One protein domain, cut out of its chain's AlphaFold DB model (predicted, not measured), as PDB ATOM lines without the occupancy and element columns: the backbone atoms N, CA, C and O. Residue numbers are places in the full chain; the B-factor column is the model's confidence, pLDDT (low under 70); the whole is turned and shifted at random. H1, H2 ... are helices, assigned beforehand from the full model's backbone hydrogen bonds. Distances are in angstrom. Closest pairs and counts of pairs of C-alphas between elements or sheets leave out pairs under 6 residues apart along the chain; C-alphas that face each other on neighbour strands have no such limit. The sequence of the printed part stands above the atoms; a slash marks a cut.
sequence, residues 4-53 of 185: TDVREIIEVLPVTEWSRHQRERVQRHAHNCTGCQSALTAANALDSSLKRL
ATOM      1  N   THR A   4     155.549 159.806 216.994       97.69
ATOM      2  CA  THR A   4     155.164 161.205 216.789       97.69
ATOM      3  C   THR A   4     155.620 161.702 215.419       97.69
ATOM      4  O   THR A   4     154.789 162.197 214.669       97.69
ATOM      5  N   ASP A   5     156.880 161.450 215.034       96.25
ATOM      6  CA  ASP A   5     157.403 161.842 213.712       96.25
ATOM      7  C   ASP A   5     156.583 161.212 212.570       96.25
ATOM      8  O   ASP A   5     156.366 161.816 211.524       96.25
ATOM      9  N   VAL A   6     156.162 159.952 212.745       96.75
ATOM     10  CA  VAL A   6     155.367 159.225 211.744       96.75
ATOM     11  C   VAL A   6     153.974 159.827 211.619       96.75
ATOM     12  O   VAL A   6     153.510 160.023 210.498       96.75
ATOM     13  N   ARG A   7     153.313 160.130 212.744       95.94
ATOM     14  CA  ARG A   7     151.993 160.774 212.735       95.94
ATOM     15  C   ARG A   7     152.041 162.155 212.107       95.94
ATOM     16  O   ARG A   7     151.224 162.427 211.240       95.94
ATOM     17  N   GLU A   8     153.030 162.967 212.464       96.19
ATOM     18  CA  GLU A   8     153.202 164.301 211.891       96.19
ATOM     19  C   GLU A   8     153.349 164.236 210.362       96.19
ATOM     20  O   GLU A   8     152.683 164.970 209.637       96.19
ATOM     21  N   ILE A   9     154.133 163.288 209.840       95.81
ATOM     22  CA  ILE A   9     154.257 163.096 208.385       95.81
ATOM     23  C   ILE A   9     152.936 162.636 207.749       95.81
ATOM     24  O   ILE A   9     152.622 163.070 206.642       95.81
ATOM     25  N   ILE A  10     152.172 161.768 208.424       95.56
ATOM     26  CA  ILE A  10     150.872 161.280 207.938       95.56
ATOM     27  C   ILE A  10     149.811 162.386 207.915       95.56
ATOM     28  O   ILE A  10     148.998 162.419 206.994       95.56
ATOM     29  N   GLU A  11     149.811 163.276 208.904       94.12
ATOM     30  CA  GLU A  11     148.786 164.311 209.072       94.12
ATOM     31  C   GLU A  11     149.047 165.557 208.218       94.12
ATOM     32  O   GLU A  11     148.099 166.187 207.752       94.12
ATOM     33  N   VAL A  12     150.315 165.918 207.988       95.06
ATOM     34  CA  VAL A  12     150.669 167.171 207.299       95.06
ATOM     35  C   VAL A  12     150.637 167.035 205.774       95.06
ATOM     36  O   VAL A  12     150.335 168.010 205.087       95.06
ATOM     37  N   LEU A  13     150.956 165.858 205.221       90.81
ATOM     38  CA  LEU A  13     151.162 165.682 203.778       90.81
ATOM     39  C   LEU A  13     150.412 164.465 203.226       90.81
ATOM     40  O   LEU A  13     150.547 163.367 203.777       90.81
ATOM     41  N   PRO A  14     149.718 164.592 202.078       92.38
ATOM     42  CA  PRO A  14     149.135 163.440 201.406       92.38
ATOM     43  C   PRO A  14     150.235 162.468 200.954       92.38
ATOM     44  O   PRO A  14     151.321 162.868 200.530       92.38
ATOM     45  N   VAL A  15     149.945 161.162 201.001       91.94
ATOM     46  CA  VAL A  15     150.919 160.081 200.722       91.94
ATOM     47  C   VAL A  15     151.523 160.168 199.305       91.94
ATOM     48  O   VAL A  15     152.620 159.655 199.039       91.94
ATOM     49  N   THR A  16     150.825 160.838 198.384       91.75
ATOM     50  CA  THR A  16     151.266 161.122 197.009       91.75
ATOM     51  C   THR A  16     152.448 162.077 196.929       91.75
ATOM     52  O   THR A  16     153.239 161.958 196.000       91.75
ATOM     53  N   GLU A  17     152.592 162.983 197.894       94.94
ATOM     54  CA  GLU A  17     153.641 164.009 197.910       94.94
ATOM     55  C   GLU A  17     154.894 163.572 198.677       94.94
ATOM     56  O   GLU A  17     155.905 164.273 198.698       94.94
ATOM     57  N   TRP A  18     154.868 162.391 199.298       95.50
ATOM     58  CA  TRP A  18     156.008 161.902 200.063       95.50
ATOM     59  C   TRP A  18     157.180 161.535 199.159       95.50
ATOM     60  O   TRP A  18     157.045 160.783 198.187       95.50
ATOM     61  N   SER A  19     158.377 161.965 199.558       96.81
ATOM     62  CA  SER A  19     159.610 161.466 198.954       96.81
ATOM     63  C   SER A  19     159.756 159.954 199.172       96.81
ATOM     64  O   SER A  19     159.283 159.388 200.165       96.81
ATOM     65  N   ARG A  20     160.486 159.284 198.271       96.56
ATOM     66  CA  ARG A  20     160.767 157.840 198.377       96.56
ATOM     67  C   ARG A  20     161.379 157.466 199.733       96.56
ATOM     68  O   ARG A  20     160.947 156.504 200.359       96.56
ATOM     69  N   HIS A  21     162.320 158.274 200.221       96.69
ATOM     70  CA  HIS A  21     162.979 158.055 201.509       96.69
ATOM     71  C   HIS A  21     162.018 158.205 202.705       96.69
ATOM     72  O   HIS A  21     162.086 157.414 203.646       96.69
ATOM     73  N   GLN A  22     161.094 159.174 202.677       96.06
ATOM     74  CA  GLN A  22     160.058 159.305 203.715       96.06
ATOM     75  C   GLN A  22     159.132 158.090 203.728       96.06
ATOM     76  O   GLN A  22     158.884 157.530 204.795       96.06
ATOM     77  N   ARG A  23     158.688 157.637 202.550       97.06
ATOM     78  CA  ARG A  23     157.815 156.466 202.423       97.06
ATOM     79  C   ARG A  23     158.471 155.208 202.987       97.06
ATOM     80  O   ARG A  23     157.863 154.532 203.811       97.06
ATOM     81  N   GLU A  24     159.722 154.937 202.622       97.69
ATOM     82  CA  GLU A  24     160.470 153.780 203.131       97.69
ATOM     83  C   GLU A  24     160.668 153.843 204.657       97.69
ATOM     84  O   GLU A  24     160.509 152.834 205.348       97.69
ATOM     85  N   ARG A  25     160.966 155.027 205.210       97.19
ATOM     86  CA  ARG A  25     161.124 155.217 206.661       97.19
ATOM     87  C   ARG A  25     159.820 155.009 207.433       97.19
ATOM     88  O   ARG A  25     159.831 154.300 208.441       97.19
ATOM     89  N   VAL A  26     158.720 155.601 206.964       97.56
ATOM     90  CA  VAL A  26     157.389 155.451 207.573       97.56
ATOM     91  C   VAL A  26     156.930 153.998 207.490       97.56
ATOM     92  O   VAL A  26     156.495 153.442 208.494       97.56
ATOM     93  N   GLN A  27     157.104 153.348 206.338       97.62
ATOM     94  CA  GLN A  27     156.706 151.955 206.137       97.62
ATOM     95  C   GLN A  27     157.495 150.993 207.033       97.62
ATOM     96  O   GLN A  27     156.908 150.106 207.648       97.62
ATOM     97  N   ARG A  28     158.812 151.205 207.180       98.19
ATOM     98  CA  ARG A  28     159.649 150.405 208.087       98.19
ATOM     99  C   ARG A  28     159.216 150.551 209.546       98.19
ATOM    100  O   ARG A  28     159.200 149.562 210.270       98.19
ATOM    101  N   HIS A  29     158.861 151.761 209.982       98.00
ATOM    102  CA  HIS A  29     158.363 151.977 211.342       98.00
ATOM    103  C   HIS A  29     156.971 151.362 211.542       98.00
ATOM    104  O   HIS A  29     156.744 150.662 212.526       98.00
ATOM    105  N   ALA A  30     156.055 151.582 210.596       97.62
ATOM    106  CA  ALA A  30     154.696 151.052 210.634       97.62
ATOM    107  C   ALA A  30     154.666 149.518 210.688       97.62
ATOM    108  O   ALA A  30     153.796 148.959 211.340       97.62
ATOM    109  N   HIS A  31     155.643 148.831 210.084       98.12
ATOM    110  CA  HIS A  31     155.747 147.372 210.166       98.12
ATOM    111  C   HIS A  31     155.907 146.850 211.605       98.12
ATOM    112  O   HIS A  31     155.408 145.777 211.926       98.12
ATOM    113  N   ASN A  32     156.550 147.629 212.481       97.88
ATOM    114  CA  ASN A  32     156.829 147.244 213.867       97.88
ATOM    115  C   ASN A  32     155.871 147.890 214.885       97.88
ATOM    116  O   ASN A  32     156.017 147.670 216.084       97.88
ATOM    117  N   CYS A  33     154.920 148.717 214.442       98.12
ATOM    118  CA  CYS A  33     154.026 149.472 215.316       98.12
ATOM    119  C   CYS A  33     152.594 149.443 214.769       98.12
ATOM    120  O   CYS A  33     152.273 150.150 213.813       98.12
ATOM    121  N   THR A  34     151.715 148.669 215.412       97.88
ATOM    122  CA  THR A  34     150.312 148.470 214.995       97.88
ATOM    123  C   THR A  34     149.520 149.778 214.915       97.88
ATOM    124  O   THR A  34     148.731 149.973 213.991       97.88
ATOM    125  N   GLY A  35     149.782 150.725 215.823       97.31
ATOM    126  CA  GLY A  35     149.179 152.060 215.787       97.31
ATOM    127  C   GLY A  35     149.552 152.831 214.517       97.31
ATOM    128  O   GLY A  35     148.671 153.315 213.807       97.31
ATOM    129  N   CYS A  36     150.841 152.880 214.173       97.62
ATOM    130  CA  CYS A  36     151.305 153.530 212.944       97.62
ATOM    131  C   CYS A  36     150.874 152.767 211.683       97.62
ATOM    132  O   CYS A  36     150.596 153.391 210.663       97.62
ATOM    133  N   GLN A  37     150.770 151.436 211.750       98.00
ATOM    134  CA  GLN A  37     150.248 150.614 210.660       98.00
ATOM    135  C   GLN A  37     148.797 150.965 210.336       98.00
ATOM    136  O   GLN A  37     148.471 151.197 209.176       98.00
ATOM    137  N   SER A  38     147.937 151.047 211.355       97.44
ATOM    138  CA  SER A  38     146.526 151.402 211.169       97.44
ATOM    139  C   SER A  38     146.362 152.804 210.572       97.44
ATOM    140  O   SER A  38     145.608 152.973 209.614       97.44
ATOM    141  N   ALA A  39     147.140 153.779 211.057       96.75
ATOM    142  CA  ALA A  39     147.150 155.140 210.529       96.75
ATOM    143  C   ALA A  39     147.611 155.185 209.062       96.75
ATOM    144  O   ALA A  39     146.969 155.823 208.231       96.75
ATOM    145  N   LEU A  40     148.677 154.452 208.717       96.94
ATOM    146  CA  LEU A  40     149.177 154.371 207.345       96.94
ATOM    147  C   LEU A  40     148.162 153.702 206.402       96.94
ATOM    148  O   LEU A  40     147.961 154.168 205.282       96.94
ATOM    149  N   THR A  41     147.493 152.632 206.842       97.56
ATOM    150  CA  THR A  41     146.433 151.977 206.061       97.56
ATOM    151  C   THR A  41     145.246 152.912 205.837       97.56
ATOM    152  O   THR A  41     144.754 152.995 204.712       97.56
ATOM    153  N   ALA A  42     144.818 153.656 206.861       96.94
ATOM    154  CA  ALA A  42     143.745 154.639 206.736       96.94
ATOM    155  C   ALA A  42     144.109 155.769 205.754       96.94
ATOM    156  O   ALA A  42     143.308 156.105 204.882       96.94
ATOM    157  N   ALA A  43     145.336 156.295 205.829       96.06
ATOM    158  CA  ALA A  43     145.824 157.319 204.906       96.06
ATOM    159  C   ALA A  43     145.857 156.822 203.447       96.06
ATOM    160  O   ALA A  43     145.399 157.519 202.543       96.06
ATOM    161  N   ASN A  44     146.322 155.590 203.213       96.38
ATOM    162  CA  ASN A  44     146.304 154.976 201.880       96.38
ATOM    163  C   ASN A  44     144.876 154.736 201.361       96.38
ATOM    164  O   ASN A  44     144.605 154.932 200.176       96.38
ATOM    165  N   ALA A  45     143.949 154.329 202.235       96.44
ATOM    166  CA  ALA A  45     142.545 154.159 201.874       96.44
ATOM    167  C   ALA A  45     141.904 155.496 201.467       96.44
ATOM    168  O   ALA A  45     141.201 155.552 200.453       96.44
ATOM    169  N   LEU A  46     142.201 156.579 202.192       95.31
ATOM    170  CA  LEU A  46     141.752 157.928 201.849       95.31
ATOM    171  C   LEU A  46     142.313 158.379 200.495       95.31
ATOM    172  O   LEU A  46     141.539 158.792 199.635       95.31
ATOM    173  N   ASP A  47     143.620 158.221 200.261       94.75
ATOM    174  CA  ASP A  47     144.256 158.553 198.976       94.75
ATOM    175  C   ASP A  47     143.618 157.787 197.806       94.75
ATOM    176  O   ASP A  47     143.282 158.358 196.766       94.75
ATOM    177  N   SER A  48     143.365 156.489 197.993       94.56
ATOM    178  CA  SER A  48     142.692 155.674 196.979       94.56
ATOM    179  C   SER A  48     141.250 156.122 196.714       94.56
ATOM    180  O   SER A  48     140.787 156.044 195.577       94.56
ATOM    181  N   SER A  49     140.553 156.620 197.740       95.62
ATOM    182  CA  SER A  49     139.187 157.135 197.619       95.62
ATOM    183  C   SER A  49     139.171 158.475 196.889       95.62
ATOM    184  O   SER A  49     138.352 158.666 195.994       95.62
ATOM    185  N   LEU A  50     140.122 159.363 197.196       93.12
ATOM    186  CA  LEU A  50     140.289 160.644 196.509       93.12
ATOM    187  C   LEU A  50     140.592 160.453 195.018       93.12
ATOM    188  O   LEU A  50     139.999 161.132 194.188       93.12
ATOM    189  N   LYS A  51     141.431 159.474 194.660       92.75
ATOM    190  CA  LYS A  51     141.731 159.134 193.255       92.75
ATOM    191  C   LYS A  51     140.540 158.592 192.466       92.75
ATOM    192  O   LYS A  51     140.579 158.599 191.241       92.75
ATOM    193  N   ARG A  52     139.513 158.078 193.147       94.81
ATOM    194  CA  ARG A  52     138.283 157.576 192.514       94.81
ATOM    195  C   ARG A  52     137.231 158.658 192.325       94.81
ATOM    196  O   ARG A  52     136.241 158.400 191.643       94.81
ATOM    197  N   LEU A  53     137.404 159.830 192.939       94.50
ATOM    198  CA  LEU A  53     136.470 160.925 192.736       94.50
ATOM    199  C   LEU A  53     136.527 161.356 191.266       94.50
ATOM    200  O   LEU A  53     137.623 161.535 190.731       94.50
TER     201      LEU A  53
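This is residues 4 to 53 of the 185 residues of an uncharacterized protein of Acidobacteriia bacterium (UniProt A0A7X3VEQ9). Three helices make this small body: H2 and H3 meet near the tight link between them as a V, and H1 lies over one face of that V, side by side with H3 at a shallow tilt of 11 degrees and next to its residues 36 to 43. H3 is the longest helix, and its far end sticks out past the rest with residues 48 to 53, of which 48 to 50 belong to H3. You have 50 printed residues with three named helices, in the order H1, H2, H3, and no named strand; the class is all helix. The whole is compact, with a radius of gyration of the C-alphas of 10.5 A, yet only just elongated in outline, its spans being 32 by 21 by 15 A.

Find C-alpha 4 at (155.164, 161.205, 216.789); from there H1 runs over residues 4 to 12, and its first and last C-alphas are 12.1 A apart. Read on through residues 13 to 19 and you come to C-alpha 20 at (160.767, 157.840, 198.377), where H2 begins; it holds residues 20 to 31 and measures 16.5 A. After Asn 32 and Cys 33 comes H3, residues 34 to 50, 24.3 A long, ending at C-alpha 50 at (140.289, 160.644, 196.509).

Begin with H1 and look from it to H3: the two touch, and their closest C-alphas, those of Ile 10 and Ala 43, are 7.1 A apart. They run the same way at a shallow tilt of 11 degrees, and H3 touches H1 with residues 36 to 43 alone. Now look from H1 to H2: they are close but not clearly touching, with the C-alphas of Val 6 and Val 26 the closest at 6.0 A. H1 and H2 run opposite ways at a steep tilt of 56 degrees. H2 and H3 touch, H2 with residues 27 to 31 alone and H3 with residues 36 to 40 alone; their closest C-alphas, those of Ala 30 and Gln 37, are 4.5 A apart. These two run opposite ways at a steep tilt of 50 degrees. In the backbones of H1, H2 and H3, every O i to N i+4 pair is within hydrogen-bond range.

Look at Asn 32 and Leu 53 for the two C-alphas farthest apart, 32.4 A. The printed part has no cut; the link from H1 to H2 is short, the link from H2 to H3 is tight, and there is no long link. In the B-factor column the mean pLDDT of the printed part of this model is 96.1, and no printed residue is under 70.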